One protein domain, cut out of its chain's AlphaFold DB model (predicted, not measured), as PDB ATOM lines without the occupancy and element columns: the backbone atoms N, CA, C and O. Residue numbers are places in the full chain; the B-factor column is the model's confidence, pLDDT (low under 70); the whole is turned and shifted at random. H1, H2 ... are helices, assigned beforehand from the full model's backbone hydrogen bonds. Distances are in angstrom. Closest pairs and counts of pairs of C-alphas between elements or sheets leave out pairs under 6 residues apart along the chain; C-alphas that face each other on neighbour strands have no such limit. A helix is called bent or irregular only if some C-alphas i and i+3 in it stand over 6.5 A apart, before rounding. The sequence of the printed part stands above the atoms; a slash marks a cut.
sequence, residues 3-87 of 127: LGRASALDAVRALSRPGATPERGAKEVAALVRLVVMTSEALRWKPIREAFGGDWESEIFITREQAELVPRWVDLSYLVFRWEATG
ATOM      1  N   LEU A   3      36.006  53.069  96.783       93.81
ATOM      2  CA  LEU A   3      37.200  53.696  96.219       93.81
ATOM      3  C   LEU A   3      36.821  54.427  94.924       93.81
ATOM      4  O   LEU A   3      35.711  54.263  94.426       93.81
ATOM      5  N   GLY A   4      37.744  55.226  94.393       94.38
ATOM      6  CA  GLY A   4      37.519  56.036  93.195       94.38
ATOM      7  C   GLY A   4      37.517  57.530  93.500       94.38
ATOM      8  O   GLY A   4      37.595  57.957  94.660       94.38
ATOM      9  N   ARG A   5      37.419  58.342  92.450       95.56
ATOM     10  CA  ARG A   5      37.594  59.795  92.524       95.56
ATOM     11  C   ARG A   5      36.624  60.475  93.482       95.56
ATOM     12  O   ARG A   5      37.058  61.260  94.326       95.56
ATOM     13  N   ALA A   6      35.331  60.173  93.373       95.31
ATOM     14  CA  ALA A   6      34.309  60.757  94.240       95.31
ATOM     15  C   ALA A   6      34.570  60.416  95.717       95.31
ATOM     16  O   ALA A   6      34.609  61.304  96.568       95.31
ATOM     17  N   SER A   7      34.876  59.147  95.997       94.38
ATOM     18  CA  SER A   7      35.195  58.666  97.344       94.38
ATOM     19  C   SER A   7      36.448  59.334  97.929       94.38
ATOM     20  O   SER A   7      36.482  59.692  99.108       94.38
ATOM     21  N   ALA A   8      37.476  59.559  97.104       94.62
ATOM     22  CA  ALA A   8      38.687  60.268  97.507       94.62
ATOM     23  C   ALA A   8      38.418  61.743  97.826       94.62
ATOM     24  O   ALA A   8      38.860  62.233  98.866       94.62
ATOM     25  N   LEU A   9      37.661  62.439  96.974       95.94
ATOM     26  CA  LEU A   9      37.275  63.832  97.206       95.94
ATOM     27  C   LEU A   9      36.460  63.978  98.493       95.94
ATOM     28  O   LEU A   9      36.715  64.885  99.286       95.94
ATOM     29  N   ASP A  10      35.524  63.066  98.734       94.81
ATOM     30  CA  ASP A  10      34.710  63.075  99.945       94.81
ATOM     31  C   ASP A  10      35.528  62.759 101.200       94.81
ATOM     32  O   ASP A  10      35.330  63.397 102.239       94.81
ATOM     33  N   ALA A  11      36.499  61.847 101.110       93.94
ATOM     34  CA  ALA A  11      37.432  61.574 102.196       93.94
ATOM     35  C   ALA A  11      38.310  62.794 102.523       93.94
ATOM     36  O   ALA A  11      38.437  63.156 103.694       93.94
ATOM     37  N   VAL A  12      38.857  63.473 101.507       94.75
ATOM     38  CA  VAL A  12      39.629  64.713 101.694       94.75
ATOM     39  C   VAL A  12      38.760  65.785 102.344       94.75
ATOM     40  O   VAL A  12      39.147  66.354 103.358       94.75
ATOM     41  N   ARG A  13      37.543  66.015 101.840       92.94
ATOM     42  CA  ARG A  13      36.605  66.985 102.431       92.94
ATOM     43  C   ARG A  13      36.261  66.665 103.881       92.94
ATOM     44  O   ARG A  13      36.092  67.591 104.665       92.94
ATOM     45  N   ALA A  14      36.118  65.388 104.234       89.94
ATOM     46  CA  ALA A  14      35.851  64.979 105.610       89.94
ATOM     47  C   ALA A  14      37.037  65.293 106.534       89.94
ATOM     48  O   ALA A  14      36.824  65.777 107.641       89.94
ATOM     49  N   LEU A  15      38.268  65.065 106.068       89.94
ATOM     50  CA  LEU A  15      39.487  65.279 106.853       89.94
ATOM     51  C   LEU A  15      39.938  66.744 106.914       89.94
ATOM     52  O   LEU A  15      40.595  67.129 107.875       89.94
ATOM     53  N   SER A  16      39.586  67.561 105.920       89.19
ATOM     54  CA  SER A  16      39.972  68.977 105.852       89.19
ATOM     55  C   SER A  16      39.099  69.911 106.698       89.19
ATOM     56  O   SER A  16      39.367  71.109 106.739       89.19
ATOM     57  N   ARG A  17      38.033  69.416 107.345       81.88
ATOM     58  CA  ARG A  17      37.135  70.249 108.160       81.88
ATOM     59  C   ARG A  17      37.819  70.661 109.472       81.88
ATOM     60  O   ARG A  17      38.146  69.784 110.271       81.88
ATOM     61  N   PRO A  18      38.002  71.968 109.736       65.69
ATOM     62  CA  PRO A  18      38.521  72.440 111.014       65.69
ATOM     63  C   PRO A  18      37.530  72.113 112.140       65.69
ATOM     64  O   PRO A  18      36.331  72.330 111.978       65.69
ATOM     65  N   GLY A  19      38.019  71.621 113.281       62.16
ATOM     66  CA  GLY A  19      37.198  71.443 114.487       62.16
ATOM     67  C   GLY A  19      36.660  70.035 114.753       62.16
ATOM     68  O   GLY A  19      35.754  69.892 115.570       62.16
ATOM     69  N   ALA A  20      37.210  68.987 114.129       56.34
ATOM     70  CA  ALA A  20      36.982  67.630 114.621       56.34
ATOM     71  C   ALA A  20      37.565  67.516 116.043       56.34
ATOM     72  O   ALA A  20      38.761  67.716 116.254       56.34
ATOM     73  N   THR A  21      36.684  67.264 117.006       57.31
ATOM     74  CA  THR A  21      36.953  66.943 118.411       57.31
ATOM     75  C   THR A  21      38.147  65.994 118.598       57.31
ATOM     76  O   THR A  21      38.488  65.246 117.682       57.31
ATOM     77  N   PRO A  22      38.778  65.969 119.790       56.62
ATOM     78  CA  PRO A  22      39.973  65.155 120.047       56.62
ATOM     79  C   PRO A  22      39.776  63.650 119.777       56.62
ATOM     80  O   PRO A  22      40.744  62.947 119.495       56.62
ATOM     81  N   GLU A  23      38.534  63.166 119.773       63.31
ATOM     82  CA  GLU A  23      38.172  61.852 119.247       63.31
ATOM     83  C   GLU A  23      37.766  61.962 117.771       63.31
ATOM     84  O   GLU A  23      36.699  62.484 117.434       63.31
ATOM     85  N   ARG A  24      38.621  61.454 116.872       65.56
ATOM     86  CA  ARG A  24      38.240  61.243 115.469       65.56
ATOM     87  C   ARG A  24      37.075  60.262 115.432       65.56
ATOM     88  O   ARG A  24      37.231  59.104 115.815       65.56
ATOM     89  N   GLY A  25      35.930  60.714 114.940       79.81
ATOM     90  CA  GLY A  25      34.768  59.863 114.758       79.81
ATOM     91  C   GLY A  25      35.022  58.742 113.747       79.81
ATOM     92  O   GLY A  25      35.969  58.752 112.951       79.81
ATOM     93  N   ALA A  26      34.121  57.758 113.739       83.88
ATOM     94  CA  ALA A  26      34.160  56.639 112.795       83.88
ATOM     95  C   ALA A  26      34.210  57.104 111.325       83.88
ATOM     96  O   ALA A  26      34.773  56.422 110.467       83.88
ATOM     97  N   LYS A  27      33.659  58.289 111.030       84.38
ATOM     98  CA  LYS A  27      33.660  58.891 109.696       84.38
ATOM     99  C   LYS A  27      35.058  59.338 109.265       84.38
ATOM    100  O   LYS A  27      35.462  59.041 108.143       84.38
ATOM    101  N   GLU A  28      35.791  60.015 110.140       88.75
ATOM    102  CA  GLU A  28      37.155  60.492 109.903       88.75
ATOM    103  C   GLU A  28      38.125  59.314 109.796       88.75
ATOM    104  O   GLU A  28      38.993  59.305 108.923       88.75
ATOM    105  N   VAL A  29      37.942  58.283 110.629       90.25
ATOM    106  CA  VAL A  29      38.706  57.031 110.527       90.25
ATOM    107  C   VAL A  29      38.446  56.358 109.181       90.25
ATOM    108  O   VAL A  29      39.391  56.040 108.464       90.25
ATOM    109  N   ALA A  30      37.184  56.205 108.778       91.12
ATOM    110  CA  ALA A  30      36.852  55.626 107.479       91.12
ATOM    111  C   ALA A  30      37.401  56.464 106.310       91.12
ATOM    112  O   ALA A  30      37.847  55.907 105.310       91.12
ATOM    113  N   ALA A  31      37.386  57.796 106.406       93.06
ATOM    114  CA  ALA A  31      37.981  58.683 105.405       93.06
ATOM    115  C   ALA A  31      39.503  58.493 105.306       93.06
ATOM    116  O   ALA A  31      40.035  58.366 104.204       93.06
ATOM    117  N   LEU A  32      40.197  58.391 106.442       93.44
ATOM    118  CA  LEU A  32      41.631  58.115 106.466       93.44
ATOM    119  C   LEU A  32      41.953  56.754 105.841       93.44
ATOM    120  O   LEU A  32      42.843  56.671 105.000       93.44
ATOM    121  N   VAL A  33      41.207  55.703 106.197       93.75
ATOM    122  CA  VAL A  33      41.408  54.354 105.642       93.75
ATOM    123  C   VAL A  33      41.230  54.350 104.122       93.75
ATOM    124  O   VAL A  33      42.050  53.756 103.425       93.75
ATOM    125  N   ARG A  34      40.230  55.066 103.585       94.44
ATOM    126  CA  ARG A  34      40.063  55.248 102.130       94.44
ATOM    127  C   ARG A  34      41.325  55.802 101.482       94.44
ATOM    128  O   ARG A  34      41.821  55.215 100.523       94.44
ATOM    129  N   LEU A  35      41.866  56.894 102.019       95.50
ATOM    130  CA  LEU A  35      43.068  57.515 101.462       95.50
ATOM    131  C   LEU A  35      44.300  56.621 101.597       95.50
ATOM    132  O   LEU A  35      45.058  56.507 100.638       95.50
ATOM    133  N   VAL A  36      44.490  55.950 102.736       95.50
ATOM    134  CA  VAL A  36      45.607  55.012 102.942       95.50
ATOM    135  C   VAL A  36      45.560  53.878 101.917       95.50
ATOM    136  O   VAL A  36      46.580  53.582 101.297       95.50
ATOM    137  N   VAL A  37      44.381  53.299 101.675       94.94
ATOM    138  CA  VAL A  37      44.210  52.233 100.679       94.94
ATOM    139  C   VAL A  37      44.507  52.737  99.263       94.94
ATOM    140  O   VAL A  37      45.277  52.102  98.547       94.94
ATOM    141  N   MET A  38      43.954  53.889  98.866       95.12
ATOM    142  CA  MET A  38      44.132  54.430  97.507       95.12
ATOM    143  C   MET A  38      45.536  54.981  97.232       95.12
ATOM    144  O   MET A  38      45.924  55.098  96.074       95.12
ATOM    145  N   THR A  39      46.303  55.323  98.269       94.06
ATOM    146  CA  THR A  39      47.657  55.879  98.122       94.06
ATOM    147  C   THR A  39      48.715  54.858  98.530       94.06
ATOM    148  O   THR A  39      49.370  54.259  97.684       94.06
ATOM    149  N   SER A  40      48.864  54.619  99.830       95.62
ATOM    150  CA  SER A  40      49.942  53.811 100.400       95.62
ATOM    151  C   SER A  40      49.832  52.341 100.007       95.62
ATOM    152  O   SER A  40      50.813  51.756  99.549       95.62
ATOM    153  N   GLU A  41      48.649  51.739 100.148       95.38
ATOM    154  CA  GLU A  41      48.490  50.312  99.840       95.38
ATOM    155  C   GLU A  41      48.480  50.043  98.337       95.38
ATOM    156  O   GLU A  41      49.028  49.037  97.902       95.38
ATOM    157  N   ALA A  42      47.951  50.961  97.528       94.69
ATOM    158  CA  ALA A  42      48.041  50.869  96.074       94.69
ATOM    159  C   ALA A  42      49.492  50.952  95.560       94.69
ATOM    160  O   ALA A  42      49.845  50.284  94.590       94.69
ATOM    161  N   LEU A  43      50.365  51.723  96.216       94.31
ATOM    162  CA  LEU A  43      51.793  51.749  95.871       94.31
ATOM    163  C   LEU A  43      52.509  50.439  96.225       94.31
ATOM    164  O   LEU A  43      53.424  50.034  95.511       94.31
ATOM    165  N   ARG A  44      52.090  49.765  97.301       94.69
ATOM    166  CA  ARG A  44      52.661  48.479  97.735       94.69
ATOM    167  C   ARG A  44      52.133  47.294  96.933       94.69
ATOM    168  O   ARG A  44      52.885  46.380  96.608       94.69
ATOM    169  N   TRP A  45      50.841  47.304  96.615       94.56
ATOM    170  CA  TRP A  45      50.127  46.166  96.051       94.56
ATOM    171  C   TRP A  45      49.568  46.489  94.672       94.56
ATOM    172  O   TRP A  45      48.519  47.122  94.534       94.56
ATOM    173  N   LYS A  46      50.212  45.936  93.639       93.94
ATOM    174  CA  LYS A  46      49.713  45.982  92.259       93.94
ATOM    175  C   LYS A  46      48.234  45.553  92.142       93.94
ATOM    176  O   LYS A  46      47.495  46.304  91.514       93.94
ATOM    177  N   PRO A  47      47.754  44.474  92.803       92.50
ATOM    178  CA  PRO A  47      46.339  44.097  92.740       92.50
ATOM    179  C   PRO A  47      45.378  45.155  93.297       92.50
ATOM    180  O   PRO A  47      44.276  45.307  92.781       92.50
ATOM    181  N   ILE A  48      45.781  45.901  94.335       93.12
ATOM    182  CA  ILE A  48      44.962  46.984  94.903       93.12
ATOM    183  C   ILE A  48      44.945  48.179  93.948       93.12
ATOM    184  O   ILE A  48      43.883  48.736  93.693       93.12
ATOM    185  N   ARG A  49      46.098  48.546  93.376       93.31
ATOM    186  CA  ARG A  49      46.195  49.626  92.381       93.31
ATOM    187  C   ARG A  49      45.361  49.345  91.140       93.31
ATOM    188  O   ARG A  49      44.683  50.235  90.649       93.31
ATOM    189  N   GLU A  50      45.431  48.127  90.620       92.75
ATOM    190  CA  GLU A  50      44.716  47.741  89.402       92.75
ATOM    191  C   GLU A  50      43.210  47.642  89.616       92.75
ATOM    192  O   GLU A  50      42.465  47.875  88.670       92.75
ATOM    193  N   ALA A  51      42.759  47.388  90.851       90.88
ATOM    194  CA  ALA A  51      41.337  47.348  91.166       90.88
ATOM    195  C   ALA A  51      40.629  48.659  90.803       90.88
ATOM    196  O   ALA A  51      39.533  48.604  90.268       90.88
ATOM    197  N   PHE A  52      41.245  49.821  91.053       88.50
ATOM    198  CA  PHE A  52      40.625  51.126  90.778       88.50
ATOM    199  C   PHE A  52      41.375  51.993  89.757       88.50
ATOM    200  O   PHE A  52      40.848  53.008  89.314       88.50
ATOM    201  N   GLY A  53      42.604  51.637  89.380       86.62
ATOM    202  CA  GLY A  53      43.433  52.451  88.487       86.62
ATOM    203  C   GLY A  53      42.951  52.478  87.035       86.62
ATOM    204  O   GLY A  53      43.190  53.464  86.346       86.62
ATOM    205  N   GLY A  54      42.270  51.423  86.577       87.44
ATOM    206  CA  GLY A  54      41.709  51.357  85.221       87.44
ATOM    207  C   GLY A  54      40.393  52.118  85.048       87.44
ATOM    208  O   GLY A  54      40.047  52.478  83.929       87.44
ATOM    209  N   ASP A  55      39.680  52.381  86.144       89.50
ATOM    210  CA  ASP A  55      38.340  52.979  86.134       89.50
ATOM    211  C   ASP A  55      38.169  53.939  87.328       89.50
ATOM    212  O   ASP A  55      37.275  53.835  88.160       89.50
ATOM    213  N   TRP A  56      39.103  54.885  87.441       91.19
ATOM    214  CA  TRP A  56      39.197  55.801  88.584       91.19
ATOM    215  C   TRP A  56      37.956  56.681  88.793       91.19
ATOM    216  O   TRP A  56      37.675  57.098  89.919       91.19
ATOM    217  N   GLU A  57      37.233  56.995  87.719       94.44
ATOM    218  CA  GLU A  57      36.049  57.855  87.782       94.44
ATOM    219  C   GLU A  57      34.836  57.140  88.396       94.44
ATOM    220  O   GLU A  57      33.968  57.806  88.966       94.44
ATOM    221  N   SER A  58      34.797  55.807  88.341       92.25
ATOM    222  CA  SER A  58      33.708  55.000  88.890       92.25
ATOM    223  C   SER A  58      33.915  54.669  90.369       92.25
ATOM    224  O   SER A  58      35.028  54.689  90.902       92.25
ATOM    225  N   GLU A  59      32.821  54.346  91.060       92.06
ATOM    226  CA  GLU A  59      32.897  53.811  92.418       92.06
ATOM    227  C   GLU A  59      33.252  52.323  92.379       92.06
ATOM    228  O   GLU A  59      32.528  51.511  91.803       92.06
ATOM    229  N   ILE A  60      34.365  51.965  93.019       93.25
ATOM    230  CA  ILE A  60      34.910  50.606  92.979       93.25
ATOM    231  C   ILE A  60      35.149  50.075  94.387       93.25
ATOM    232  O   ILE A  60      35.406  50.818  95.334       93.25
ATOM    233  N   PHE A  61      35.096  48.756  94.534       93.75
ATOM    234  CA  PHE A  61      35.358  48.054  95.780       93.75
ATOM    235  C   PHE A  61      36.490  47.051  95.579       93.75
ATOM    236  O   PHE A  61      36.503  46.308  94.603       93.75
ATOM    237  N   ILE A  62      37.423  47.004  96.531       91.00
ATOM    238  CA  ILE A  62      38.403  45.914  96.594       91.00
ATOM    239  C   ILE A  62      37.748  44.642  97.126       91.00
ATOM    240  O   ILE A  62      36.846  44.697  97.970       91.00
ATOM    241  N   THR A  63      38.231  43.496  96.657       93.12
ATOM    242  CA  THR A  63      37.781  42.193  97.144       93.12
ATOM    243  C   THR A  63      38.324  41.915  98.545       93.12
ATOM    244  O   THR A  63      39.248  42.575  99.038       93.12
ATOM    245  N   ARG A  64      37.759  40.903  99.206       92.25
ATOM    246  CA  ARG A  64      38.233  40.468 100.521       92.25
ATOM    247  C   ARG A  64      39.684  39.992 100.464       92.25
ATOM    248  O   ARG A  64      40.480  40.353 101.322       92.25
ATOM    249  N   GLU A  65      40.032  39.238  99.432       92.06
ATOM    250  CA  GLU A  65      41.368  38.682  99.221       92.06
ATOM    251  C   GLU A  65      42.403  39.801  99.051       92.06
ATOM    252  O   GLU A  65      43.500  39.725  99.600       92.06
ATOM    253  N   GLN A  66      42.040  40.876  98.344       91.62
ATOM    254  CA  GLN A  66      42.880  42.067  98.211       91.62
ATOM    255  C   GLN A  66      43.055  42.790  99.552       91.62
ATOM    256  O   GLN A  66      44.161  43.218  99.880       91.62
ATOM    257  N   ALA A  67      41.994  42.898 100.357       91.19
ATOM    258  CA  ALA A  67      42.070  43.501 101.688       91.19
ATOM    259  C   ALA A  67      42.955  42.689 102.655       91.19
ATOM    260  O   ALA A  67      43.671  43.267 103.472       91.19
ATOM    261  N   GLU A  68      42.965  41.359 102.532       92.94
ATOM    262  CA  GLU A  68      43.808  40.461 103.333       92.94
ATOM    263  C   GLU A  68      45.315  40.596 103.021       92.94
ATOM    264  O   GLU A  68      46.146  40.168 103.827       92.94
ATOM    265  N   LEU A  69      45.701  41.234 101.906       89.50
ATOM    266  CA  LEU A  69      47.108  41.525 101.589       89.50
ATOM    267  C   LEU A  69      47.699  42.635 102.463       89.50
ATOM    268  O   LEU A  69      48.868  42.558 102.837       89.50
ATOM    269  N   VAL A  70      46.902  43.647 102.816       91.56
ATOM    270  CA  VAL A  70      47.355  44.840 103.553       91.56
ATOM    271  C   VAL A  70      48.126  44.492 104.837       91.56
ATOM    272  O   VAL A  70      49.280  44.912 104.959       91.56
ATOM    273  N   PRO A  71      47.593  43.678 105.775       93.25
ATOM    274  CA  PRO A  71      48.327  43.331 106.996       93.25
ATOM    275  C   PRO A  71      49.552  42.438 106.744       93.25
ATOM    276  O   PRO A  71      50.441  42.372 107.589       93.25
ATOM    277  N   ARG A  72      49.631  41.765 105.589       91.62
ATOM    278  CA  ARG A  72      50.705  40.816 105.251       91.62
ATOM    279  C   ARG A  72      51.941  41.476 104.644       91.62
ATOM    280  O   ARG A  72      52.910  40.776 104.355       91.62
ATOM    281  N   TRP A  73      51.932  42.797 104.440       92.19
ATOM    282  CA  TRP A  73      53.043  43.518 103.808       92.19
ATOM    283  C   TRP A  73      54.387  43.256 104.487       92.19
ATOM    284  O   TRP A  73      55.365  42.955 103.805       92.19
ATOM    285  N   VAL A  74      54.436  43.317 105.819       92.69
ATOM    286  CA  VAL A  74      55.675  43.109 106.585       92.69
ATOM    287  C   VAL A  74      56.189  41.681 106.422       92.69
ATOM    288  O   VAL A  74      57.372  41.483 106.148       92.69
ATOM    289  N   ASP A  75      55.303  40.692 106.527       91.12
ATOM    290  CA  ASP A  75      55.674  39.281 106.425       91.12
ATOM    291  C   ASP A  75      56.174  38.935 105.022       91.12
ATOM    292  O   ASP A  75      57.213  38.295 104.865       91.12
ATOM    293  N   LEU A  76      55.471  39.406 103.989       91.31
ATOM    294  CA  LEU A  76      55.864  39.190 102.600       91.31
ATOM    295  C   LEU A  76      57.167  39.926 102.263       91.31
ATOM    296  O   LEU A  76      58.038  39.341 101.624       91.31
ATOM    297  N   SER A  77      57.358  41.147 102.768       91.00
ATOM    298  CA  SER A  77      58.619  41.885 102.613       91.00
ATOM    299  C   SER A  77      59.790  41.147 103.267       91.00
ATOM    300  O   SER A  77      60.861  41.024 102.674       91.00
ATOM    301  N   TYR A  78      59.584  40.598 104.467       91.00
ATOM    302  CA  TYR A  78      60.597  39.798 105.153       91.00
ATOM    303  C   TYR A  78      60.930  38.512 104.391       91.00
ATOM    304  O   TYR A  78      62.102  38.154 104.282       91.00
ATOM    305  N   LEU A  79      59.926  37.828 103.832       90.69
ATOM    306  CA  LEU A  79      60.140  36.628 103.021       90.69
ATOM    307  C   LEU A  79      60.933  36.929 101.745       90.69
ATOM    308  O   LEU A  79      61.829  36.157 101.409       90.69
ATOM    309  N   VAL A  80      60.654  38.051 101.073       89.88
ATOM    310  CA  VAL A  80      61.430  38.498  99.903       89.88
ATOM    311  C   VAL A  80      62.876  38.796 100.297       89.88
ATOM    312  O   VAL A  80      63.790  38.244  99.692       89.88
ATOM    313  N   PHE A  81      63.102  39.574 101.361       90.31
ATOM    314  CA  PHE A  81      64.450  39.852 101.868       90.31
ATOM    315  C   PHE A  81      65.217  38.566 102.217       90.31
ATOM    316  O   PHE A  81      66.377  38.392 101.847       90.31
ATOM    317  N   ARG A  82      64.560  37.636 102.917       89.38
ATOM    318  CA  ARG A  82      65.134  36.336 103.282       89.38
ATOM    319  C   ARG A  82      65.489  35.502 102.063       89.38
ATOM    320  O   ARG A  82      66.515  34.824 102.091       89.38
ATOM    321  N   TRP A  83      64.647  35.517 101.036       87.06
ATOM    322  CA  TRP A  83      64.909  34.792  99.804       87.06
ATOM    323  C   TRP A  83      66.133  35.370  99.088       87.06
ATOM    324  O   TRP A  83      67.045  34.607  98.789       87.06
ATOM    325  N   GLU A  84      66.222  36.689  98.925       89.06
ATOM    326  CA  GLU A  84      67.410  37.337  98.344       89.06
ATOM    327  C   GLU A  84      68.690  36.999  99.123       89.06
ATOM    328  O   GLU A  84      69.704  36.625  98.541       89.06
ATOM    329  N   ALA A  85      68.636  37.030 100.458       87.06
ATOM    330  CA  ALA A  85      69.800  36.753 101.298       87.06
ATOM    331  C   ALA A  85      70.252  35.279 101.298       87.06
ATOM    332  O   ALA A  85      71.401  34.997 101.633       87.06
ATOM    333  N   THR A  86      69.361  34.327 100.999       85.88
ATOM    334  CA  THR A  86      69.646  32.886 101.167       85.88
ATOM    335  C   THR A  86      69.519  32.057  99.892       85.88
ATOM    336  O   THR A  86      69.873  30.882  99.904       85.88
ATOM    337  N   GLY A  87      68.972  32.610  98.807       77.25
ATOM    338  CA  GLY A  87      68.634  31.877  97.580       77.25
ATOM    339  C   GLY A  87      67.470  30.887  97.733       77.25
ATOM    340  O   GLY A  87      66.917  30.423  96.735       77.25
TER     341      GLY A  87
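AT A GLANCE: This is residues 3 to 87 of the 127 residues of a protein of Panicum hallii (UniProt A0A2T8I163). A kinked helix, H2, forms the middle of a loose body, with H1 packed steeply across it on one side and the short H3 folded back at its far end. The bent helix H4 comes near H2 and H3 with its short first arm, H4a, while its second arm, H4b, sticks out as a free arm that makes much of the length. The printed part has 85 residues with four named helices, H1, H2, H3 and H4 along the chain, and no named strand; its class is all helix. It is loose, with a radius of gyration of the C-alphas of 15.8 A, and only just elongated, spanning 53 by 33 by 19 A.

IN THESE COORDINATES: H1 is residues 5 to 15, 15.5 A long, and begins at C-alpha 5 at (37.594, 59.795, 92.524). H2 is residues 26 to 44, 25.2 A long, from C-alpha 26 at (34.160, 56.639, 112.795), with a kink of 34 degrees near residue 37. H2 is neither bent nor irregular, but only just: C-alphas 38 and 41 are 6.4 A apart. H3 is residues 46 to 53, 9.8 A long. H4, residues 64 to 86, was assigned as one helix by its hydrogen bonds, but it is bent: C-alphas 71 and 74 are 7.4 A apart. Its arms are H4a, residues 64 to 71, 12.3 A long, and H4b, residues 74 to 86, 18.1 A long, ending at C-alpha 86 at (69.646, 32.886, 101.167).

HOW THE PARTS SIT: H1 and H2 touch, the closest C-alphas being those of Ala 11 and Ala 31, 4.4 A apart; they run opposite ways at a steep tilt of 52 degrees. H2 touches H3 with residues 37 to 43 alone, closest at the C-alphas of Ala 42 and Arg 49, 4.3 A apart. H2 and H3 run opposite ways at a steep tilt of 63 degrees. H4a is close to H3 but not clearly touching, with the closest C-alphas, of Ile 48 and Gln 66, 6.3 A apart. H4a is also close to H2 but not clearly touching, about perpendicular at 85 degrees; their closest C-alphas, of Glu 41 and Val 70, are 6.7 A apart. H4a and H4b stand at a steep tilt of 69 degrees, only just short of about perpendicular. H4b is apart from H1, H2 and H3, and H1 is apart from H3 and H4a. In H1 and H4b every O i to N i+4 pair is within hydrogen-bond range; the counts are 13 of 15 in H2, 3 of 4 in H3 and 1 of 4 in H4a, where 4 of 5 O i to N i+3 pairs are within range.

THE WHOLE: The two C-alphas farthest apart are those of Gly 19 and Gly 87, 53.3 A. Residues 74 to 87, of which 74 to 86 belong to H4, stand free; the body without them spans 36 by 28 by 18 A. The printed part has no cut and no long link: H2 to H3 is tight, H1 to H2 and H3 to H4 are short. The mean pLDDT of the printed part is 89.0, and residues 18 to 24 are under 70.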